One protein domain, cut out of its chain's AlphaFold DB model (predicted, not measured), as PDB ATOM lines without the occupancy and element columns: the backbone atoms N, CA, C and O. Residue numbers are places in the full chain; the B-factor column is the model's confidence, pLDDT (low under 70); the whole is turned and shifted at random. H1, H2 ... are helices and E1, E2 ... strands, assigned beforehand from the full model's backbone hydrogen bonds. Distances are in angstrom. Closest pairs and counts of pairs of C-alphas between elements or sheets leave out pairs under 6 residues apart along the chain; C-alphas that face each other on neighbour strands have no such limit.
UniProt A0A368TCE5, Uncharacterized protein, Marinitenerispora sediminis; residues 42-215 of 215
ATOM      1  N   GLY A  42     177.824 148.755 225.333       73.00
ATOM      2  CA  GLY A  42     177.039 149.890 224.848       73.00
ATOM      3  C   GLY A  42     175.529 149.688 225.013       73.00
ATOM      4  O   GLY A  42     175.045 148.590 225.277       73.00
ATOM      5  N   ILE A  43     174.770 150.758 224.803       79.00
ATOM      6  CA  ILE A  43     173.313 150.812 224.990       79.00
ATOM      7  C   ILE A  43     172.522 149.683 224.295       79.00
ATOM      8  O   ILE A  43     171.546 149.201 224.859       79.00
ATOM      9  N   HIS A  44     173.010 149.126 223.179       81.50
ATOM     10  CA  HIS A  44     172.445 147.913 222.569       81.50
ATOM     11  C   HIS A  44     172.404 146.696 223.509       81.50
ATOM     12  O   HIS A  44     171.448 145.918 223.481       81.50
ATOM     13  N   HIS A  45     173.418 146.513 224.354       81.00
ATOM     14  CA  HIS A  45     173.447 145.443 225.342       81.00
ATOM     15  C   HIS A  45     172.467 145.729 226.478       81.00
ATOM     16  O   HIS A  45     171.700 144.847 226.855       81.00
ATOM     17  N   ALA A  46     172.453 146.960 226.995       83.75
ATOM     18  CA  ALA A  46     171.498 147.366 228.022       83.75
ATOM     19  C   ALA A  46     170.049 147.200 227.533       83.75
ATOM     20  O   ALA A  46     169.231 146.611 228.232       83.75
ATOM     21  N   ALA A  47     169.743 147.601 226.297       84.50
ATOM     22  CA  ALA A  47     168.432 147.397 225.686       84.50
ATOM     23  C   ALA A  47     168.050 145.908 225.630       84.50
ATOM     24  O   ALA A  47     166.921 145.544 225.971       84.50
ATOM     25  N   ARG A  48     169.005 145.038 225.277       85.19
ATOM     26  CA  ARG A  48     168.808 143.582 225.202       85.19
ATOM     27  C   ARG A  48     168.560 142.902 226.540       85.19
ATOM     28  O   ARG A  48     167.906 141.864 226.560       85.19
ATOM     29  N   GLN A  49     169.024 143.485 227.643       86.88
ATOM     30  CA  GLN A  49     168.702 142.983 228.983       86.88
ATOM     31  C   GLN A  49     167.205 143.101 229.304       86.88
ATOM     32  O   GLN A  49     166.696 142.315 230.098       86.88
ATOM     33  N   TYR A  50     166.500 144.048 228.679       88.12
ATOM     34  CA  TYR A  50     165.062 144.251 228.876       88.12
ATOM     35  C   TYR A  50     164.213 143.686 227.733       88.12
ATOM     36  O   TYR A  50     163.089 143.251 227.970       88.12
ATOM     37  N   VAL A  51     164.719 143.726 226.497       86.38
ATOM     38  CA  VAL A  51     164.041 143.222 225.295       86.38
ATOM     39  C   VAL A  51     165.056 142.508 224.416       86.38
ATOM     40  O   VAL A  51     165.862 143.142 223.740       86.38
ATOM     41  N   SER A  52     165.025 141.177 224.426       85.00
ATOM     42  CA  SER A  52     166.055 140.326 223.818       85.00
ATOM     43  C   SER A  52     166.270 140.557 222.319       85.00
ATOM     44  O   SER A  52     167.380 140.366 221.820       85.00
ATOM     45  N   ASP A  53     165.233 140.977 221.599       85.00
ATOM     46  CA  ASP A  53     165.237 141.260 220.162       85.00
ATOM     47  C   ASP A  53     165.399 142.755 219.830       85.00
ATOM     48  O   ASP A  53     165.236 143.147 218.673       85.00
ATOM     49  N   ALA A  54     165.775 143.587 220.812       85.44
ATOM     50  CA  ALA A  54     165.992 145.015 220.608       85.44
ATOM     51  C   ALA A  54     166.954 145.279 219.436       85.44
ATOM     52  O   ALA A  54     168.105 144.812 219.406       85.44
ATOM     53  N   ARG A  55     166.452 146.055 218.470       87.75
ATOM     54  CA  ARG A  55     167.211 146.598 217.346       87.75
ATOM     55  C   ARG A  55     167.703 147.980 217.727       87.75
ATOM     56  O   ARG A  55     166.949 148.780 218.269       87.75
ATOM     57  N   VAL A  56     168.980 148.208 217.467       88.94
ATOM     58  CA  VAL A  56     169.682 149.432 217.820       88.94
ATOM     59  C   VAL A  56     170.499 149.853 216.614       88.94
ATOM     60  O   VAL A  56     171.106 149.013 215.951       88.94
ATOM     61  N   VAL A  57     170.477 151.145 216.321       89.44
ATOM     62  CA  VAL A  57     171.236 151.769 215.241       89.44
ATOM     63  C   VAL A  57     171.949 152.960 215.848       89.44
ATOM     64  O   VAL A  57     171.312 153.762 216.529       89.44
ATOM     65  N   TYR A  58     173.251 153.078 215.613       86.56
ATOM     66  CA  TYR A  58     173.988 154.273 215.999       86.56
ATOM     67  C   TYR A  58     173.999 155.259 214.842       86.56
ATOM     68  O   TYR A  58     174.310 154.900 213.709       86.56
ATOM     69  N   VAL A  59     173.691 156.513 215.137       85.56
ATOM     70  CA  VAL A  59     173.961 157.621 214.224       85.56
ATOM     71  C   VAL A  59     175.234 158.313 214.687       85.56
ATOM     72  O   VAL A  59     175.269 158.827 215.808       85.56
ATOM     73  N   ASP A  60     176.257 158.271 213.840       80.75
ATOM     74  CA  ASP A  60     177.574 158.847 214.087       80.75
ATOM     75  C   ASP A  60     177.635 160.269 213.523       80.75
ATOM     76  O   ASP A  60     177.408 160.500 212.332       80.75
ATOM     77  N   THR A  61     177.909 161.224 214.401       70.94
ATOM     78  CA  THR A  61     178.024 162.643 214.068       70.94
ATOM     79  C   THR A  61     179.481 163.083 213.937       70.94
ATOM     80  O   THR A  61     179.725 164.221 213.561       70.94
ATOM     81  N   ASP A  62     180.463 162.214 214.186       66.06
ATOM     82  CA  ASP A  62     181.875 162.587 214.164       66.06
ATOM     83  C   ASP A  62     182.606 162.064 212.908       66.06
ATOM     84  O   ASP A  62     182.241 161.068 212.275       66.06
ATOM     85  N   SER A  63     183.664 162.774 212.514       49.06
ATOM     86  CA  SER A  63     184.685 162.276 211.585       49.06
ATOM     87  C   SER A  63     185.940 161.761 212.307       49.06
ATOM     88  O   SER A  63     186.687 160.988 211.708       49.06
ATOM     89  N   ALA A  64     186.149 162.129 213.581       42.94
ATOM     90  CA  ALA A  64     187.321 161.776 214.387       42.94
ATOM     91  C   ALA A  64     187.074 160.618 215.370       42.94
ATOM     92  O   ALA A  64     187.961 159.789 215.580       42.94
ATOM     93  N   VAL A  65     185.870 160.487 215.923       42.03
ATOM     94  CA  VAL A  65     185.457 159.293 216.661       42.03
ATOM     95  C   VAL A  65     184.622 158.444 215.734       42.03
ATOM     96  O   VAL A  65     183.404 158.531 215.708       42.03
ATOM     97  N   SER A  66     185.283 157.565 214.985       36.91
ATOM     98  CA  SER A  66     184.549 156.418 214.487       36.91
ATOM     99  C   SER A  66     183.903 155.736 215.690       36.91
ATOM    100  O   SER A  66     184.603 155.116 216.501       36.91
ATOM    101  N   LEU A  67     182.576 155.694 215.712       45.28
ATOM    102  CA  LEU A  67     181.853 154.539 216.233       45.28
ATOM    103  C   LEU A  67     182.161 153.323 215.333       45.28
ATOM    104  O   LEU A  67     181.282 152.590 214.897       45.28
ATOM    105  N   HIS A  68     183.446 153.034 215.087       39.78
ATOM    106  CA  HIS A  68     183.857 151.648 215.036       39.78
ATOM    107  C   HIS A  68     183.295 151.077 216.321       39.78
ATOM    108  O   HIS A  68     183.616 151.604 217.383       39.78
ATOM    109  N   GLY A  69     182.417 150.080 216.211       44.41
ATOM    110  CA  GLY A  69     181.915 149.298 217.330       44.41
ATOM    111  C   GLY A  69     183.086 148.749 218.134       44.41
ATOM    112  O   GLY A  69     183.505 147.606 217.963       44.41
ATOM    113  N   ARG A  70     183.676 149.599 218.966       41.53
ATOM    114  CA  ARG A  70     184.933 149.346 219.630       41.53
ATOM    115  C   ARG A  70     184.593 149.013 221.052       41.53
ATOM    116  O   ARG A  70     184.378 149.857 221.911       41.53
ATOM    117  N   ALA A  71     184.598 147.700 221.213       37.53
ATOM    118  CA  ALA A  71     185.157 147.049 222.371       37.53
ATOM    119  C   ALA A  71     184.295 147.132 223.623       37.53
ATOM    120  O   ALA A  71     184.789 147.344 224.722       37.53
ATOM    121  N   SER A  72     183.022 146.778 223.468       43.88
ATOM    122  CA  SER A  72     182.531 145.799 224.422       43.88
ATOM    123  C   SER A  72     182.789 144.409 223.877       43.88
ATOM    124  O   SER A  72     182.451 144.116 222.733       43.88
ATOM    125  N   SER A  73     183.352 143.540 224.703       49.75
ATOM    126  CA  SER A  73     183.582 142.112 224.459       49.75
ATOM    127  C   SER A  73     182.293 141.290 224.239       49.75
ATOM    128  O   SER A  73     182.317 140.063 224.302       49.75
ATOM    129  N   CYS A  74     181.164 141.945 223.958       47.62
ATOM    130  CA  CYS A  74     179.832 141.372 223.816       47.62
ATOM    131  C   CYS A  74     179.326 141.512 222.365       47.62
ATOM    132  O   CYS A  74     178.463 142.321 222.051       47.62
ATOM    133  N   THR A  75     179.934 140.735 221.469       50.38
ATOM    134  CA  THR A  75     179.326 140.079 220.289       50.38
ATOM    135  C   THR A  75     177.971 140.595 219.744       50.38
ATOM    136  O   THR A  75     176.907 140.072 220.071       50.38
ATOM    137  N   ARG A  76     178.024 141.537 218.788       54.78
ATOM    138  CA  ARG A  76     177.344 141.560 217.461       54.78
ATOM    139  C   ARG A  76     177.584 142.927 216.809       54.78
ATOM    140  O   ARG A  76     177.550 143.943 217.492       54.78
ATOM    141  N   THR A  77     177.801 142.965 215.496       64.19
ATOM    142  CA  THR A  77     177.894 144.223 214.744       64.19
ATOM    143  C   THR A  77     176.558 144.970 214.817       64.19
ATOM    144  O   THR A  77     175.499 144.407 214.532       64.19
ATOM    145  N   VAL A  78     176.602 146.227 215.254       73.38
ATOM    146  CA  VAL A  78     175.447 147.133 215.293       73.38
ATOM    147  C   VAL A  78     175.571 148.083 214.099       73.38
ATOM    148  O   VAL A  78     176.673 148.579 213.866       73.38
ATOM    149  N   PRO A  79     174.504 148.317 213.313       81.69
ATOM    150  CA  PRO A  79     174.568 149.232 212.181       81.69
ATOM    151  C   PRO A  79     174.876 150.658 212.648       81.69
ATOM    152  O   PRO A  79     174.326 151.135 213.645       81.69
ATOM    153  N   VAL A  80     175.746 151.328 211.893       81.75
ATOM    154  CA  VAL A  80     176.149 152.718 212.123       81.75
ATOM    155  C   VAL A  80     175.852 153.530 210.867       81.75
ATOM    156  O   VAL A  80     176.191 153.113 209.757       81.75
ATOM    157  N   VAL A  81     175.202 154.680 211.030       83.06
ATOM    158  CA  VAL A  81     174.892 155.622 209.951       83.06
ATOM    159  C   VAL A  81     175.586 156.941 210.242       83.06
ATOM    160  O   VAL A  81     175.340 157.556 211.271       83.06
ATOM    161  N   ARG A  82     176.448 157.387 209.330       83.94
ATOM    162  CA  ARG A  82     177.089 158.699 209.420       83.94
ATOM    163  C   ARG A  82     176.079 159.805 209.102       83.94
ATOM    164  O   ARG A  82     175.326 159.677 208.141       83.94
ATOM    165  N   ALA A  83     176.107 160.873 209.889       80.56
ATOM    166  CA  ALA A  83     175.230 162.037 209.767       80.56
ATOM    167  C   ALA A  83     175.978 163.381 209.689       80.56
ATOM    168  O   ALA A  83     175.354 164.410 209.455       80.56
ATOM    169  N   ALA A  84     177.302 163.395 209.882       78.31
ATOM    170  CA  ALA A  84     178.103 164.617 209.809       78.31
ATOM    171  C   ALA A  84     177.988 165.292 208.429       78.31
ATOM    172  O   ALA A  84     178.304 164.662 207.414       78.31
ATOM    173  N   GLY A  85     177.588 166.568 208.413       75.00
ATOM    174  CA  GLY A  85     177.390 167.366 207.194       75.00
ATOM    175  C   GLY A  85     176.089 167.099 206.426       75.00
ATOM    176  O   GLY A  85     175.887 167.688 205.366       75.00
ATOM    177  N   GLU A  86     175.212 166.233 206.935       82.69
ATOM    178  CA  GLU A  86     173.911 165.946 206.324       82.69
ATOM    179  C   GLU A  86     172.817 166.884 206.846       82.69
ATOM    180  O   GLU A  86     172.953 167.508 207.897       82.69
ATOM    181  N   ARG A  87     171.683 166.951 206.137       90.06
ATOM    182  CA  ARG A  87     170.474 167.596 206.675       90.06
ATOM    183  C   ARG A  87     169.759 166.660 207.658       90.06
ATOM    184  O   ARG A  87     169.673 165.462 207.373       90.06
ATOM    185  N   PRO A  88     169.186 167.166 208.764       91.25
ATOM    186  CA  PRO A  88     168.502 166.332 209.749       91.25
ATOM    187  C   PRO A  88     167.428 165.405 209.158       91.25
ATOM    188  O   PRO A  88     167.376 164.220 209.488       91.25
ATOM    189  N   GLU A  89     166.620 165.897 208.218       92.75
ATOM    190  CA  GLU A  89     165.584 165.113 207.536       92.75
ATOM    191  C   GLU A  89     166.179 163.997 206.671       92.75
ATOM    192  O   GLU A  89     165.620 162.901 206.608       92.75
ATOM    193  N   ALA A  90     167.330 164.244 206.040       92.19
ATOM    194  CA  ALA A  90     168.021 163.251 205.222       92.19
ATOM    195  C   ALA A  90     168.543 162.091 206.080       92.19
ATOM    196  O   ALA A  90     168.420 160.931 205.686       92.19
ATOM    197  N   VAL A  91     169.044 162.384 207.285       91.75
ATOM    198  CA  VAL A  91     169.466 161.362 208.257       91.75
ATOM    199  C   VAL A  91     168.280 160.481 208.660       91.75
ATOM    200  O   VAL A  91     168.368 159.253 208.588       91.75
ATOM    201  N   VAL A  92     167.150 161.092 209.036       94.50
ATOM    202  CA  VAL A  92     165.922 160.375 209.431       94.50
ATOM    203  C   VAL A  92     165.386 159.516 208.284       94.50
ATOM    204  O   VAL A  92     165.085 158.335 208.490       94.50
ATOM    205  N   ALA A  93     165.319 160.077 207.075       93.44
ATOM    206  CA  ALA A  93     164.854 159.382 205.879       93.44
ATOM    207  C   ALA A  93     165.769 158.211 205.502       93.44
ATOM    208  O   ALA A  93     165.277 157.124 205.194       93.44
ATOM    209  N   ALA A  94     167.091 158.383 205.585       92.00
ATOM    210  CA  ALA A  94     168.056 157.330 205.281       92.00
ATOM    211  C   ALA A  94     167.915 156.120 206.217       92.00
ATOM    212  O   ALA A  94     168.064 154.981 205.774       92.00
ATOM    213  N   LEU A  95     167.601 156.344 207.496       93.25
ATOM    214  CA  LEU A  95     167.372 155.266 208.464       93.25
ATOM    215  C   LEU A  95     166.151 154.412 208.096       93.25
ATOM    216  O   LEU A  95     166.229 153.182 208.152       93.25
ATOM    217  N   GLY A  96     165.063 155.051 207.659       92.12
ATOM    218  CA  GLY A  96     163.871 154.357 207.165       92.12
ATOM    219  C   GLY A  96     164.118 153.653 205.830       92.12
ATOM    220  O   GLY A  96     163.851 152.462 205.694       92.12
ATOM    221  N   ALA A  97     164.715 154.352 204.860       91.69
ATOM    222  CA  ALA A  97     164.978 153.827 203.518       91.69
ATOM    223  C   ALA A  97     165.925 152.613 203.514       91.69
ATOM    224  O   ALA A  97     165.793 151.723 202.679       91.69
ATOM    225  N   ARG A  98     166.866 152.548 204.465       90.44
ATOM    226  CA  ARG A  98     167.768 151.397 204.654       90.44
ATOM    227  C   ARG A  98     167.122 150.236 205.424       90.44
ATOM    228  O   ARG A  98     167.803 149.249 205.692       90.44
ATOM    229  N   GLY A  99     165.852 150.355 205.822       90.06
ATOM    230  CA  GLY A  99     165.147 149.352 206.623       90.06
ATOM    231  C   GLY A  99     165.722 149.177 208.032       90.06
ATOM    232  O   GLY A  99     165.535 148.132 208.652       90.06
ATOM    233  N   LEU A 100     166.465 150.173 208.527       90.12
ATOM    234  CA  LEU A 100     167.100 150.117 209.844       90.12
ATOM    235  C   LEU A 100     166.114 150.481 210.956       90.12
ATOM    236  O   LEU A 100     166.245 149.984 212.075       90.12
ATOM    237  N   VAL A 101     165.140 151.337 210.643       93.44
ATOM    238  CA  VAL A 101     164.105 151.801 211.567       93.44
ATOM    239  C   VAL A 101     162.754 151.744 210.872       93.44
ATOM    240  O   VAL A 101     162.591 152.297 209.787       93.44
ATOM    241  N   ASP A 102     161.789 151.092 211.515       94.31
ATOM    242  CA  ASP A 102     160.390 151.135 211.106       94.31
ATOM    243  C   ASP A 102     159.658 152.193 211.939       94.31
ATOM    244  O   ASP A 102     159.379 151.991 213.121       94.31
ATOM    245  N   TYR A 103     159.375 153.345 211.329       95.38
ATOM    246  CA  TYR A 103     158.694 154.449 212.006       95.38
ATOM    247  C   TYR A 103     157.181 154.232 212.174       95.38
ATOM    248  O   TYR A 103     156.540 155.007 212.893       95.38
ATOM    249  N   ALA A 104     156.614 153.181 211.565       94.12
ATOM    250  CA  ALA A 104     155.235 152.760 211.813       94.12
ATOM    251  C   ALA A 104     155.078 152.036 213.163       94.12
ATOM    252  O   ALA A 104     153.958 151.883 213.654       94.12
ATOM    253  N   GLU A 105     156.187 151.634 213.792       92.31
ATOM    254  CA  GLU A 105     156.218 151.102 215.152       92.31
ATOM    255  C   GLU A 105     156.735 152.148 216.160       92.31
ATOM    256  O   GLU A 105     157.436 153.090 215.783       92.31
ATOM    257  N   PRO A 106     156.424 152.022 217.468       92.44
ATOM    258  CA  PRO A 106     156.905 152.959 218.478       92.44
ATOM    259  C   PRO A 106     158.431 152.969 218.596       92.44
ATOM    260  O   PRO A 106     159.030 152.030 219.136       92.44
ATOM    261  N   VAL A 107     159.045 154.070 218.157       94.44
ATOM    262  CA  VAL A 107     160.497 154.253 218.173       94.44
ATOM    263  C   VAL A 107     160.995 155.005 219.404       94.44
ATOM    264  O   VAL A 107     160.292 155.856 219.919       94.44
ATOM    265  N   ALA A 108     162.193 154.715 219.918       94.38
ATOM    266  CA  ALA A 108     162.791 155.483 221.022       94.38
ATOM    267  C   ALA A 108     164.131 156.086 220.612       94.38
ATOM    268  O   ALA A 108     165.042 155.302 220.395       94.38
ATOM    269  N   VAL A 109     164.219 157.418 220.535       95.44
ATOM    270  CA  VAL A 109     165.391 158.221 220.158       95.44
ATOM    271  C   VAL A 109     166.256 158.520 221.394       95.44
ATOM    272  O   VAL A 109     165.733 159.116 222.324       95.44
ATOM    273  N   LEU A 110     167.552 158.194 221.438       94.06
ATOM    274  CA  LEU A 110     168.467 158.653 222.512       94.06
ATOM    275  C   LEU A 110     169.500 159.659 221.993       94.06
ATOM    276  O   LEU A 110     170.385 159.279 221.226       94.06
ATOM    277  N   MET A 111     169.436 160.915 222.431       93.00
ATOM    278  CA  MET A 111     170.391 161.976 222.091       93.00
ATOM    279  C   MET A 111     171.193 162.389 223.331       93.00
ATOM    280  O   MET A 111     170.634 162.875 224.308       93.00
ATOM    281  N   VAL A 112     172.508 162.198 223.288       88.75
ATOM    282  CA  VAL A 112     173.426 162.534 224.386       88.75
ATOM    283  C   VAL A 112     174.400 163.586 223.881       88.75
ATOM    284  O   VAL A 112     174.917 163.429 222.777       88.75
ATOM    285  N   GLU A 113     174.614 164.636 224.672       85.31
ATOM    286  CA  GLU A 113     175.406 165.821 224.309       85.31
ATOM    287  C   GLU A 113     174.964 166.445 222.959       85.31
ATOM    288  O   GLU A 113     175.715 166.417 221.983       85.31
ATOM    289  N   PRO A 114     173.749 167.026 222.868       88.56
ATOM    290  CA  PRO A 114     173.291 167.833 221.729       88.56
ATOM    291  C   PRO A 114     174.321 168.827 221.163       88.56
ATOM    292  O   PRO A 114     174.338 169.075 219.959       88.56
ATOM    293  N   ASP A 115     175.222 169.363 221.985       86.25
ATOM    294  CA  ASP A 115     176.305 170.234 221.513       86.25
ATOM    295  C   ASP A 115     177.310 169.521 220.592       86.25
ATOM    296  O   ASP A 115     177.814 170.130 219.650       86.25
ATOM    297  N   ALA A 116     177.543 168.218 220.774       81.69
ATOM    298  CA  ALA A 116     178.341 167.421 219.841       81.69
ATOM    299  C   ALA A 116     177.631 167.245 218.487       81.69
ATOM    300  O   ALA A 116     178.275 167.225 217.439       81.69
ATOM    301  N   VAL A 117     176.295 167.178 218.493       84.69
ATOM    302  CA  VAL A 117     175.483 167.178 217.264       84.69
ATOM    303  C   VAL A 117     175.594 168.535 216.557       84.69
ATOM    304  O   VAL A 117     175.782 168.567 215.341       84.69
ATOM    305  N   ARG A 118     175.582 169.647 217.308       87.62
ATOM    306  CA  ARG A 118     175.853 170.992 216.760       87.62
ATOM    307  C   ARG A 118     177.239 171.094 216.135       87.62
ATOM    308  O   ARG A 118     177.365 171.565 215.007       87.62
ATOM    309  N   ALA A 119     178.266 170.601 216.824       83.56
ATOM    310  CA  ALA A 119     179.642 170.598 216.327       83.56
ATOM    311  C   ALA A 119     179.811 169.793 215.021       83.56
ATOM    312  O   ALA A 119     180.684 170.100 214.214       83.56
ATOM    313  N   ALA A 120     178.942 168.808 214.783       80.56
ATOM    314  CA  ALA A 120     178.893 168.023 213.552       80.56
ATOM    315  C   ALA A 120     178.198 168.718 212.364       80.56
ATOM    316  O   ALA A 120     178.066 168.117 211.290       80.56
ATOM    317  N   GLY A 121     177.728 169.954 212.549       84.75
ATOM    318  CA  GLY A 121     177.015 170.728 211.532       84.75
ATOM    319  C   GLY A 121     175.517 170.425 211.438       84.75
ATOM    320  O   GLY A 121     174.881 170.837 210.471       84.75
ATOM    321  N   LEU A 122     174.948 169.719 212.418       87.88
ATOM    322  CA  LEU A 122     173.510 169.458 212.514       87.88
ATOM    323  C   LEU A 122     172.860 170.408 213.521       87.88
ATOM    324  O   LEU A 122     173.474 170.796 214.507       87.88
ATOM    325  N   VAL A 123     171.578 170.719 213.334       90.81
ATOM    326  CA  VAL A 123     170.784 171.456 214.327       90.81
ATOM    327  C   VAL A 123     169.964 170.442 215.143       90.81
ATOM    328  O   VAL A 123     169.053 169.824 214.586       90.81
ATOM    329  N   PRO A 124     170.263 170.210 216.441       92.25
ATOM    330  CA  PRO A 124     169.580 169.205 217.261       92.25
ATOM    331  C   PRO A 124     168.063 169.370 217.285       92.25
ATOM    332  O   PRO A 124     167.333 168.388 217.212       92.25
ATOM    333  N   GLU A 125     167.584 170.608 217.340       94.06
ATOM    334  CA  GLU A 125     166.165 170.947 217.376       94.06
ATOM    335  C   GLU A 125     165.458 170.554 216.071       94.06
ATOM    336  O   GLU A 125     164.324 170.073 216.091       94.06
ATOM    337  N   GLU A 126     166.123 170.729 214.928       94.69
ATOM    338  CA  GLU A 126     165.617 170.276 213.628       94.69
ATOM    339  C   GLU A 126     165.632 168.755 213.533       94.69
ATOM    340  O   GLU A 126     164.667 168.163 213.059       94.69
ATOM    341  N   LEU A 127     166.668 168.112 214.071       94.50
ATOM    342  CA  LEU A 127     166.749 166.658 214.142       94.50
ATOM    343  C   LEU A 127     165.619 166.075 214.990       94.50
ATOM    344  O   LEU A 127     164.932 165.155 214.548       94.50
ATOM    345  N   VAL A 128     165.352 166.658 216.157       96.50
ATOM    346  CA  VAL A 128     164.214 166.299 217.011       96.50
ATOM    347  C   VAL A 128     162.894 166.478 216.257       96.50
ATOM    348  O   VAL A 128     162.069 165.563 216.250       96.50
ATOM    349  N   ARG A 129     162.691 167.608 215.563       96.62
ATOM    350  CA  ARG A 129     161.489 167.827 214.737       96.62
ATOM    351  C   ARG A 129     161.353 166.800 213.611       96.62
ATOM    352  O   ARG A 129     160.251 166.295 213.394       96.62
ATOM    353  N   ALA A 130     162.448 166.448 212.943       96.12
ATOM    354  CA  ALA A 130     162.458 165.441 211.888       96.12
ATOM    355  C   ALA A 130     162.060 164.054 212.430       96.12
ATOM    356  O   ALA A 130     161.242 163.366 211.819       96.12
ATOM    357  N   PHE A 131     162.539 163.674 213.622       96.38
ATOM    358  CA  PHE A 131     162.065 162.460 214.296       96.38
ATOM    359  C   PHE A 131     160.589 162.522 214.641       96.38
ATOM    360  O   PHE A 131     159.860 161.573 214.361       96.38
ATOM    361  N   HIS A 132     160.131 163.632 215.213       96.94
ATOM    362  CA  HIS A 132     158.721 163.794 215.547       96.94
ATOM    363  C   HIS A 132     157.815 163.604 214.324       96.94
ATOM    364  O   HIS A 132     156.780 162.945 214.422       96.94
ATOM    365  N   ALA A 133     158.210 164.170 213.181       96.50
ATOM    366  CA  ALA A 133     157.464 164.075 211.932       96.50
ATOM    367  C   ALA A 133     157.414 162.643 211.372       96.50
ATOM    368  O   ALA A 133     156.394 162.250 210.814       96.50
ATOM    369  N   ALA A 134     158.488 161.863 211.534       95.94
ATOM    370  CA  ALA A 134     158.551 160.490 211.036       95.94
ATOM    371  C   ALA A 134     157.851 159.479 211.960       95.94
ATOM    372  O   ALA A 134     157.209 158.549 211.482       95.94
ATOM    373  N   MET A 135     157.987 159.635 213.278       95.88
ATOM    374  CA  MET A 135     157.574 158.632 214.261       95.88
ATOM    375  C   MET A 135     156.057 158.577 214.470       95.88
ATOM    376  O   MET A 135     155.391 159.603 214.651       95.88
ATOM    377  N   CYS A 136     155.528 157.357 214.573       94.94
ATOM    378  CA  CYS A 136     154.162 157.123 215.029       94.94
ATOM    379  C   CYS A 136     153.972 157.411 216.542       94.94
ATOM    380  O   CYS A 136     154.945 157.438 217.314       94.94
ATOM    381  N   PRO A 137     152.717 157.607 216.999       95.56
ATOM    382  CA  PRO A 137     152.386 157.719 218.421       95.56
ATOM    383  C   PRO A 137     152.943 156.573 219.278       95.56
ATOM    384  O   PRO A 137     153.007 155.417 218.864       95.56
ATOM    385  N   GLY A 138     153.338 156.888 220.513       93.44
ATOM    386  CA  GLY A 138     153.955 155.940 221.450       93.44
ATOM    387  C   GLY A 138     155.483 155.879 221.369       93.44
ATOM    388  O   GLY A 138     156.124 155.299 222.259       93.44
ATOM    389  N   GLY A 139     156.069 156.512 220.350       95.25
ATOM    390  CA  GLY A 139     157.497 156.776 220.294       95.25
ATOM    391  C   GLY A 139     157.987 157.680 221.435       95.25
ATOM    392  O   GLY A 139     157.200 158.339 222.118       95.25
ATOM    393  N   ARG A 140     159.293 157.695 221.688       96.94
ATOM    394  CA  ARG A 140     159.931 158.473 222.757       96.94
ATOM    395  C   ARG A 140     161.211 159.126 222.267       96.94
ATOM    396  O   ARG A 140     161.859 158.601 221.370       96.94
ATOM    397  N   ILE A 141     161.603 160.216 222.905       97.50
ATOM    398  CA  ILE A 141     162.936 160.795 222.777       97.50
ATOM    399  C   ILE A 141     163.507 161.022 224.170       97.50
ATOM    400  O   ILE A 141     162.825 161.555 225.031       97.50
ATOM    401  N   ALA A 142     164.731 160.582 224.412       97.12
ATOM    402  CA  ALA A 142     165.483 160.855 225.622       97.12
ATOM    403  C   ALA A 142     166.639 161.779 225.252       97.12
ATOM    404  O   ALA A 142     167.412 161.455 224.345       97.12
ATOM    405  N   ILE A 143     166.737 162.922 225.923       96.25
ATOM    406  CA  ILE A 143     167.810 163.893 225.699       96.25
ATOM    407  C   ILE A 143     168.567 164.082 227.002       96.25
ATOM    408  O   ILE A 143     167.955 164.234 228.058       96.25
ATOM    409  N   ALA A 144     169.890 164.068 226.899       93.62
ATOM    410  CA  ALA A 144     170.815 164.374 227.971       93.62
ATOM    411  C   ALA A 144     171.704 165.545 227.558       93.62
ATOM    412  O   ALA A 144     172.545 165.395 226.667       93.62
ATOM    413  N   GLN A 145     171.500 166.691 228.200       91.12
ATOM    414  CA  GLN A 145     172.189 167.940 227.908       91.12
ATOM    415  C   GLN A 145     173.000 168.382 229.119       91.12
ATOM    416  O   GLN A 145     172.470 168.535 230.221       91.12
ATOM    417  N   ARG A 146     174.295 168.623 228.912       88.25
ATOM    418  CA  ARG A 146     175.146 169.245 229.927       88.25
ATOM    419  C   ARG A 146     174.538 170.581 230.343       88.25
ATOM    420  O   ARG A 146     174.160 171.387 229.491       88.25
ATOM    421  N   ARG A 147     174.447 170.831 231.649       81.75
ATOM    422  CA  ARG A 147     174.067 172.153 232.152       81.75
ATOM    423  C   ARG A 147     175.075 173.160 231.615       81.75
ATOM    424  O   ARG A 147     176.282 172.960 231.738       81.75
ATOM    425  N   VAL A 148     174.577 174.229 231.008       70.88
ATOM    426  CA  VAL A 148     175.440 175.314 230.551       70.88
ATOM    427  C   VAL A 148     175.998 175.998 231.794       70.88
ATOM    428  O   VAL A 148     175.240 176.501 232.617       70.88
ATOM    429  N   THR A 149     177.315 175.979 231.951       60.84
ATOM    430  CA  THR A 149     178.026 176.649 233.046       60.84
ATOM    431  C   THR A 149     178.816 177.825 232.473       60.84
ATOM    432  O   THR A 149     179.553 177.625 231.510       60.84
ATOM    433  N   GLY A 150     178.690 179.025 233.049       58.00
ATOM    434  CA  GLY A 150     179.401 180.235 232.605       58.00
ATOM    435  C   GLY A 150     178.486 181.405 232.222       58.00
ATOM    436  O   GLY A 150     177.385 181.540 232.752       58.00
ATOM    437  N   GLU A 151     178.944 182.264 231.310       50.94
ATOM    438  CA  GLU A 151     178.148 183.367 230.754       50.94
ATOM    439  C   GLU A 151     177.151 182.854 229.705       50.94
ATOM    440  O   GLU A 151     177.429 181.919 228.949       50.94
ATOM    441  N   ARG A 152     175.966 183.467 229.645       58.66
ATOM    442  CA  ARG A 152     174.948 183.124 228.647       58.66
ATOM    443  C   ARG A 152     175.494 183.439 227.242       58.66
ATOM    444  O   ARG A 152     175.921 184.567 227.004       58.66
ATOM    445  N   PRO A 153     175.419 182.519 226.263       52.44
ATOM    446  CA  PRO A 153     175.781 182.840 224.885       52.44
ATOM    447  C   PRO A 153     174.948 184.030 224.378       52.44
ATOM    448  O   PRO A 153     173.718 183.967 224.364       52.44
ATOM    449  N   GLY A 154     175.612 185.130 224.012       53.66
ATOM    450  CA  GLY A 154     174.966 186.359 223.533       53.66
ATOM    451  C   GLY A 154     174.616 187.400 224.605       53.66
ATOM    452  O   GLY A 154     174.126 188.470 224.247       53.66
ATOM    453  N   SER A 155     174.884 187.156 225.894       54.25
ATOM    454  CA  SER A 155     174.959 188.260 226.858       54.25
ATOM    455  C   SER A 155     176.298 188.960 226.656       54.25
ATOM    456  O   SER A 155     177.338 188.344 226.864       54.25
ATOM    457  N   GLY A 156     176.289 190.217 226.204       48.19
ATOM    458  CA  GLY A 156     177.495 191.051 226.149       48.19
ATOM    459  C   GLY A 156     178.217 191.137 227.507       48.19
ATOM    460  O   GLY A 156     177.712 190.626 228.508       48.19
ATOM    461  N   PRO A 157     179.387 191.795 227.573       45.03
ATOM    462  CA  PRO A 157     180.325 191.662 228.684       45.03
ATOM    463  C   PRO A 157     179.890 192.465 229.918       45.03
ATOM    464  O   PRO A 157     180.592 193.382 230.312       45.03
ATOM    465  N   VAL A 158     178.731 192.184 230.521       50.06
ATOM    466  CA  VAL A 158     178.344 192.736 231.831       50.06
ATOM    467  C   VAL A 158     177.307 191.836 232.516       50.06
ATOM    468  O   VAL A 158     176.105 192.073 232.413       50.06
ATOM    469  N   HIS A 159     177.752 190.870 233.322       44.34
ATOM    470  CA  HIS A 159     177.058 190.535 234.572       44.34
ATOM    471  C   HIS A 159     178.069 190.057 235.626       44.34
ATOM    472  O   HIS A 159     178.739 189.053 235.405       44.34
ATOM    473  N   PRO A 160     178.189 190.728 236.791       43.91
ATOM    474  CA  PRO A 160     179.187 190.396 237.814       43.91
ATOM    475  C   PRO A 160     178.847 189.129 238.630       43.91
ATOM    476  O   PRO A 160     179.268 188.987 239.772       43.91
ATOM    477  N   ALA A 161     178.099 188.188 238.051       48.94
ATOM    478  CA  ALA A 161     177.746 186.908 238.658       48.94
ATOM    479  C   ALA A 161     177.658 185.828 237.567       48.94
ATOM    480  O   ALA A 161     176.572 185.346 237.271       48.94
ATOM    481  N   GLY A 162     178.798 185.504 236.938       49.91
ATOM    482  CA  GLY A 162     178.978 184.632 235.760       49.91
ATOM    483  C   GLY A 162     178.544 183.159 235.878       49.91
ATOM    484  O   GLY A 162     179.232 182.273 235.375       49.91
ATOM    485  N   ALA A 163     177.416 182.884 236.532       57.41
ATOM    486  CA  ALA A 163     176.728 181.605 236.529       57.41
ATOM    487  C   ALA A 163     175.411 181.732 235.747       57.41
ATOM    488  O   ALA A 163     174.565 182.571 236.057       57.41
ATOM    489  N   VAL A 164     175.221 180.868 234.750       63.53
ATOM    490  CA  VAL A 164     173.927 180.663 234.096       63.53
ATOM    491  C   VAL A 164     172.874 180.305 235.157       63.53
ATOM    492  O   VAL A 164     173.075 179.336 235.894       63.53
ATOM    493  N   PRO A 165     171.741 181.029 235.240       77.69
ATOM    494  CA  PRO A 165     170.656 180.664 236.143       77.69
ATOM    495  C   PRO A 165     170.110 179.266 235.831       77.69
ATOM    496  O   PRO A 165     169.859 178.943 234.669       77.69
ATOM    497  N   ASP A 166     169.850 178.470 236.870       79.75
ATOM    498  CA  ASP A 166     169.309 177.107 236.748       79.75
ATOM    499  C   ASP A 166     168.054 177.052 235.864       79.75
ATOM    500  O   ASP A 166     167.947 176.226 234.958       79.75
ATOM    501  N   ALA A 167     167.157 178.021 236.064       83.38
ATOM    502  CA  ALA A 167     165.935 178.175 235.286       83.38
ATOM    503  C   ALA A 167     166.207 178.304 233.779       83.38
ATOM    504  O   ALA A 167     165.520 177.670 232.982       83.38
ATOM    505  N   TRP A 168     167.236 179.060 233.381       85.19
ATOM    506  CA  TRP A 168     167.600 179.199 231.970       85.19
ATOM    507  C   TRP A 168     168.200 177.907 231.416       85.19
ATOM    508  O   TRP A 168     167.875 177.511 230.300       85.19
ATOM    509  N   ALA A 169     169.049 177.216 232.184       84.50
ATOM    510  CA  ALA A 169     169.615 175.937 231.755       84.50
ATOM    511  C   ALA A 169     168.517 174.881 231.544       84.50
ATOM    512  O   ALA A 169     168.547 174.152 230.549       84.50
ATOM    513  N   ARG A 170     167.519 174.840 232.438       89.88
ATOM    514  CA  ARG A 170     166.333 173.985 232.301       89.88
ATOM    515  C   ARG A 170     165.463 174.393 231.112       89.88
ATOM    516  O   ARG A 170     165.074 173.519 230.347       89.88
ATOM    517  N   GLU A 171     165.206 175.683 230.905       90.00
ATOM    518  CA  GLU A 171     164.452 176.179 229.742       90.00
ATOM    519  C   GLU A 171     165.150 175.818 228.421       90.00
ATOM    520  O   GLU A 171     164.524 175.273 227.512       90.00
ATOM    521  N   HIS A 172     166.464 176.039 228.338       88.25
ATOM    522  CA  HIS A 172     167.273 175.690 227.172       88.25
ATOM    523  C   HIS A 172     167.246 174.182 226.888       88.25
ATOM    524  O   HIS A 172     167.056 173.768 225.745       88.25
ATOM    525  N   ALA A 173     167.395 173.351 227.924       92.06
ATOM    526  CA  ALA A 173     167.307 171.901 227.784       92.06
ATOM    527  C   ALA A 173     165.890 171.436 227.404       92.06
ATOM    528  O   ALA A 173     165.748 170.532 226.584       92.06
ATOM    529  N   ALA A 174     164.838 172.061 227.942       94.00
ATOM    530  CA  ALA A 174     163.450 171.722 227.631       94.00
ATOM    531  C   ALA A 174     163.098 172.067 226.179       94.00
ATOM    532  O   ALA A 174     162.430 171.282 225.504       94.00
ATOM    533  N   ALA A 175     163.603 173.194 225.669       93.81
ATOM    534  CA  ALA A 175     163.385 173.626 224.292       93.81
ATOM    535  C   ALA A 175     163.889 172.604 223.254       93.81
ATOM    536  O   ALA A 175     163.290 172.476 222.184       93.81
ATOM    537  N   LEU A 176     164.926 171.820 223.580       95.25
ATOM    538  CA  LEU A 176     165.431 170.746 222.715       95.25
ATOM    539  C   LEU A 176     164.384 169.667 222.430       95.25
ATOM    540  O   LEU A 176     164.412 169.074 221.357       95.25
ATOM    541  N   PHE A 177     163.456 169.407 223.355       97.06
ATOM    542  CA  PHE A 177     162.413 168.395 223.164       97.06
ATOM    543  C   PHE A 177     161.349 168.834 222.150       97.06
ATOM    544  O   PHE A 177     160.627 167.986 221.627       97.06
ATOM    545  N   GLY A 178     161.267 170.130 221.828       95.38
ATOM    546  CA  GLY A 178     160.376 170.674 220.808       95.38
ATOM    547  C   GLY A 178     158.935 170.145 220.927       95.38
ATOM    548  O   GLY A 178     158.284 170.384 221.940       95.38
ATOM    549  N   PRO A 179     158.410 169.432 219.913       96.06
ATOM    550  CA  PRO A 179     157.023 168.962 219.896       96.06
ATOM    551  C   PRO A 179     156.750 167.753 220.807       96.06
ATOM    552  O   PRO A 179     155.604 167.316 220.901       96.06
ATOM    553  N   PHE A 180     157.769 167.176 221.448       97.62
ATOM    554  CA  PHE A 180     157.586 166.043 222.346       97.62
ATOM    555  C   PHE A 180     157.206 166.535 223.748       97.62
ATOM    556  O   PHE A 180     158.080 167.030 224.462       97.62
ATOM    557  N   PRO A 181     155.950 166.360 224.205       96.88
ATOM    558  CA  PRO A 181     155.611 166.614 225.598       96.88
ATOM    559  C   PRO A 181     156.478 165.754 226.517       96.88
ATOM    560  O   PRO A 181     156.597 164.536 226.325       96.88
ATOM    561  N   LEU A 182     157.071 166.406 227.513       97.25
ATOM    562  CA  LEU A 182     157.901 165.769 228.520       97.25
ATOM    563  C   LEU A 182     157.070 164.831 229.404       97.25
ATOM    564  O   LEU A 182     155.923 165.106 229.751       97.25
ATOM    565  N   VAL A 183     157.664 163.694 229.736       97.00
ATOM    566  CA  VAL A 183     157.163 162.739 230.720       97.00
ATOM    567  C   VAL A 183     157.645 163.190 232.092       97.00
ATOM    568  O   VAL A 183     158.815 163.539 232.233       97.00
ATOM    569  N   GLU A 184     156.759 163.152 233.091       93.69
ATOM    570  CA  GLU A 184     157.091 163.451 234.490       93.69
ATOM    571  C   GLU A 184     158.352 162.695 234.950       93.69
ATOM    572  O   GLU A 184     158.503 161.513 234.612       93.69
ATOM    573  N   PRO A 185     159.269 163.352 235.686       94.25
ATOM    574  CA  PRO A 185     159.166 164.691 236.294       94.25
ATOM    575  C   PRO A 185     159.528 165.848 235.338       94.25
ATOM    576  O   PRO A 185     159.782 166.976 235.753       94.25
ATOM    577  N   GLY A 186     159.643 165.564 234.041       95.38
ATOM    578  CA  GLY A 186     160.206 166.479 233.062       95.38
ATOM    579  C   GLY A 186     161.724 166.363 233.022       95.38
ATOM    580  O   GLY A 186     162.258 165.339 232.583       95.38
ATOM    581  N   LEU A 187     162.404 167.427 233.449       94.62
ATOM    582  CA  LEU A 187     163.862 167.491 233.500       94.62
ATOM    583  C   LEU A 187     164.365 167.306 234.929       94.62
ATOM    584  O   LEU A 187     163.912 167.998 235.837       94.62
ATOM    585  N   ALA A 188     165.350 166.431 235.087       94.12
ATOM    586  CA  ALA A 188     166.107 166.247 236.321       94.12
ATOM    587  C   ALA A 188     167.568 165.927 235.982       94.12
ATOM    588  O   ALA A 188     167.893 165.649 234.823       94.12
ATOM    589  N   ASP A 189     168.466 165.960 236.958       93.25
ATOM    590  CA  ASP A 189     169.838 165.510 236.757       93.25
ATOM    591  C   ASP A 189     169.871 164.014 236.398       93.25
ATOM    592  O   ASP A 189     169.186 163.169 236.983       93.25
ATOM    593  N   MET A 190     170.692 163.672 235.407       92.69
ATOM    594  CA  MET A 190     170.827 162.319 234.874       92.69
ATOM    595  C   MET A 190     171.168 161.289 235.953       92.69
ATOM    596  O   MET A 190     170.772 160.130 235.820       92.69
ATOM    597  N   ALA A 191     171.896 161.683 237.002       90.56
ATOM    598  CA  ALA A 191     172.314 160.763 238.056       90.56
ATOM    599  C   ALA A 191     171.136 160.104 238.791       90.56
ATOM    600  O   ALA A 191     171.299 159.013 239.342       90.56
ATOM    601  N   TRP A 192     169.965 160.743 238.794       91.44
ATOM    602  CA  TRP A 192     168.793 160.260 239.521       91.44
ATOM    603  C   TRP A 192     167.479 160.380 238.757       91.44
ATOM    604  O   TRP A 192     166.447 160.019 239.311       91.44
ATOM    605  N   TRP A 193     167.468 160.792 237.491       91.81
ATOM    606  CA  TRP A 193     166.268 160.646 236.662       91.81
ATOM    607  C   TRP A 193     165.777 159.176 236.708       91.81
ATOM    608  O   TRP A 193     166.585 158.264 236.499       91.81
ATOM    609  N   PRO A 194     164.493 158.877 236.995       91.44
ATOM    610  CA  PRO A 194     163.310 159.740 236.904       91.44
ATOM    611  C   PRO A 194     162.845 160.385 238.222       91.44
ATOM    612  O   PRO A 194     161.684 160.770 238.316       91.44
ATOM    613  N   TYR A 195     163.679 160.474 239.255       90.75
ATOM    614  CA  TYR A 195     163.335 161.241 240.454       90.75
ATOM    615  C   TYR A 195     163.507 162.746 240.183       90.75
ATOM    616  O   TYR A 195     164.457 163.119 239.488       90.75
ATOM    617  N   PRO A 196     162.606 163.613 240.676       88.94
ATOM    618  CA  PRO A 196     162.758 165.059 240.545       88.94
ATOM    619  C   PRO A 196     163.948 165.561 241.379       88.94
ATOM    620  O   PRO A 196     164.260 164.999 242.430       88.94
ATOM    621  N   ASP A 197     164.613 166.625 240.919       85.44
ATOM    622  CA  ASP A 197     165.795 167.193 241.593       85.44
ATOM    623  C   ASP A 197     165.486 167.614 243.036       85.44
ATOM    624  O   ASP A 197     166.328 167.488 243.921       85.44
ATOM    625  N   GLU A 198     164.266 168.085 243.286       85.81
ATOM    626  CA  GLU A 198     163.823 168.591 244.583       85.81
ATOM    627  C   GLU A 198     163.704 167.478 245.644       85.81
ATOM    628  O   GLU A 198     163.695 167.762 246.843       85.81
ATOM    629  N   GLU A 199     163.653 166.210 245.221       86.12
ATOM    630  CA  GLU A 199     163.606 165.036 246.103       86.12
ATOM    631  C   GLU A 199     164.995 164.445 246.400       86.12
ATOM    632  O   GLU A 199     165.112 163.512 247.201       86.12
ATOM    633  N   VAL A 200     166.062 164.974 245.790       86.12
ATOM    634  CA  VAL A 200     167.416 164.419 245.902       86.12
ATOM    635  C   VAL A 200     168.365 165.425 246.546       86.12
ATOM    636  O   VAL A 200     168.641 166.495 246.022       86.12
ATOM    637  N   THR A 201     168.934 165.055 247.695       83.50
ATOM    638  CA  THR A 201     169.881 165.906 248.439       83.50
ATOM    639  C   THR A 201     171.339 165.733 247.999       83.50
ATOM    640  O   THR A 201     172.227 166.393 248.534       83.50
ATOM    641  N   ALA A 202     171.615 164.789 247.095       86.12
ATOM    642  CA  ALA A 202     172.954 164.525 246.581       86.12
ATOM    643  C   ALA A 202     173.326 165.519 245.470       86.12
ATOM    644  O   ALA A 202     172.469 165.997 244.736       86.12
ATOM    645  N   THR A 203     174.619 165.798 245.311       84.56
ATOM    646  CA  THR A 203     175.111 166.616 244.195       84.56
ATOM    647  C   THR A 203     175.051 165.828 242.887       84.56
ATOM    648  O   THR A 203     175.501 164.683 242.830       84.56
ATOM    649  N   GLY A 204     174.510 166.453 241.842       84.56
ATOM    650  CA  GLY A 204     174.321 165.845 240.523       84.56
ATOM    651  C   GLY A 204     175.582 165.778 239.690       84.56
ATOM    652  O   GLY A 204     176.633 166.302 240.068       84.56
ATOM    653  N   VAL A 205     175.466 165.145 238.524       88.00
ATOM    654  CA  VAL A 205     176.559 165.095 237.540       88.00
ATOM    655  C   VAL A 205     176.582 166.322 236.630       88.00
ATOM    656  O   VAL A 205     177.474 166.450 235.794       88.00
ATOM    657  N   GLY A 206     175.621 167.239 236.784       87.81
ATOM    658  CA  GLY A 206     175.557 168.472 236.006       87.81
ATOM    659  C   GLY A 206     175.022 168.254 234.591       87.81
ATOM    660  O   GLY A 206     175.299 169.054 233.696       87.81
ATOM    661  N   VAL A 207     174.263 167.180 234.372       90.25
ATOM    662  CA  VAL A 207     173.655 166.838 233.081       90.25
ATOM    663  C   VAL A 207     172.153 166.740 233.283       90.25
ATOM    664  O   VAL A 207     171.693 165.864 234.004       90.25
ATOM    665  N   LEU A 208     171.391 167.623 232.645       93.31
ATOM    666  CA  LEU A 208     169.935 167.555 232.641       93.31
ATOM    667  C   LEU A 208     169.478 166.479 231.658       93.31
ATOM    668  O   LEU A 208     169.832 166.509 230.479       93.31
ATOM    669  N   ALA A 209     168.676 165.542 232.145       96.00
ATOM    670  CA  ALA A 209     168.060 164.491 231.361       96.00
ATOM    671  C   ALA A 209     166.534 164.597 231.412       96.00
ATOM    672  O   ALA A 209     165.947 165.002 232.416       96.00
ATOM    673  N   GLY A 210     165.894 164.192 230.321       96.94
ATOM    674  CA  GLY A 210     164.444 164.083 230.240       96.94
ATOM    675  C   GLY A 210     164.008 163.102 229.167       96.94
ATOM    676  O   GLY A 210     164.789 162.722 228.288       96.94
ATOM    677  N   VAL A 211     162.736 162.711 229.225       97.94
ATOM    678  CA  VAL A 211     162.102 161.861 228.216       97.94
ATOM    679  C   VAL A 211     160.858 162.556 227.686       97.94
ATOM    680  O   VAL A 211     159.940 162.840 228.442       97.94
ATOM    681  N   GLY A 212     160.799 162.794 226.381       97.31
ATOM    682  CA  GLY A 212     159.611 163.239 225.665       97.31
ATOM    683  C   GLY A 212     158.866 162.066 225.029       97.31
ATOM    684  O   GLY A 212     159.476 161.063 224.640       97.31
ATOM    685  N   ARG A 213     157.540 162.173 224.898       97.06
ATOM    686  CA  ARG A 213     156.708 161.173 224.202       97.06
ATOM    687  C   ARG A 213     156.135 161.723 222.901       97.06
ATOM    688  O   ARG A 213     155.749 162.883 222.833       97.06
ATOM    689  N   ARG A 214     156.026 160.871 221.887       96.12
ATOM    690  CA  ARG A 214     155.245 161.141 220.679       96.12
ATOM    691  C   ARG A 214     153.784 160.805 220.979       96.12
ATOM    692  O   ARG A 214     153.485 159.643 221.263       96.12
ATOM    693  N   VAL A 215     152.914 161.817 220.971       90.75
ATOM    694  CA  VAL A 215     151.461 161.678 221.208       90.75
ATOM    695  C   VAL A 215     150.665 161.410 219.944       90.75
ATOM    696  O   VAL A 215     151.073 161.899 218.867       90.75
TER     697      VAL A 215
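This is residues 42 to 215 of the 215 residues of an uncharacterized protein of Marinitenerispora sediminis (UniProt A0A368TCE5). A four-stranded sheet, E3 E4 E6 E5, makes a slab with H4 and H5 over one face; toward one end H2 packs on H4, and the small strand pair E1 and E2 and the helix H1 lie at that end too. The long loop of residues 147 to 165 reaches away at the opposite end. The printed part has 174 residues with five named helices and six named strands, in the order H1 E1 E2 H2 E3 H3 H4 E4 H5 E5 E6. The large sheet is mixed, E1 and E2 are parallel, and the class is mixed, with 78 residues, under half, in named elements. The whole is compact, with a radius of gyration of the C-alphas of 17.3 A and spans of 53 by 36 by 36 A.

In the large sheet E3, residues 108 to 112, is parallel to E4, residues 140 to 146, with N 111 and O 142 2.8 A apart. E4 is antiparallel to E6, residues 207 to 213, with N 145 and O 208 2.8 A apart. E6 forms a hairpin with E5, residues 182 to 189, with N 209 and O 188 2.8 A apart; E5 bends by 71 degrees at residue 185. H4, residues 124 to 134, is over E3 and E4 at a height over the sheet of 10.2 A and runs along the strands. H5, residues 166 to 175, is on the same face at a height of 8.9 A, over E6, slantwise to it at 36 degrees on the local plane. The two helices make two layers with the sheet, helices on one face. H3, residues 114 to 119, only grazes the sheet. E3, H3 H4, E4 form a strand-helix-strand unit, two parallel neighbour strands with helices between, with a right-handed crossover; E4, H5, E5 form a split one, E6 between its strands, also right-handed. H2, residues 88 to 97, touches H4, the closest C-alphas being those of Pro 88 and Leu 127, 4.7 A apart. E1, residues 58 to 60, is parallel to E2, residues 80 to 82, with N 60 and O 81 2.8 A apart. H1, residues 43 to 50, touches no helix. Every O i to N i+4 pair is within hydrogen-bond range in H2, H3, H4 and H5; in H1 3 of 4 are.

H1 begins at C-alpha 43, (173.313, 150.812, 224.990), and E6 ends at C-alpha 213, (156.708, 161.173, 224.202). E4 and E6 are each 20.0 A long, and H4 is 15.4 A.

The two C-alphas farthest apart are those of Ser 52 and Val 158, 54.4 A. The printed part has no cut. The links E1 to E2, E4 to H5 and E5 to E6 are long. The mean pLDDT of the printed part is 82.3, and residues 62 to 77 and 149 to 164 are under 70.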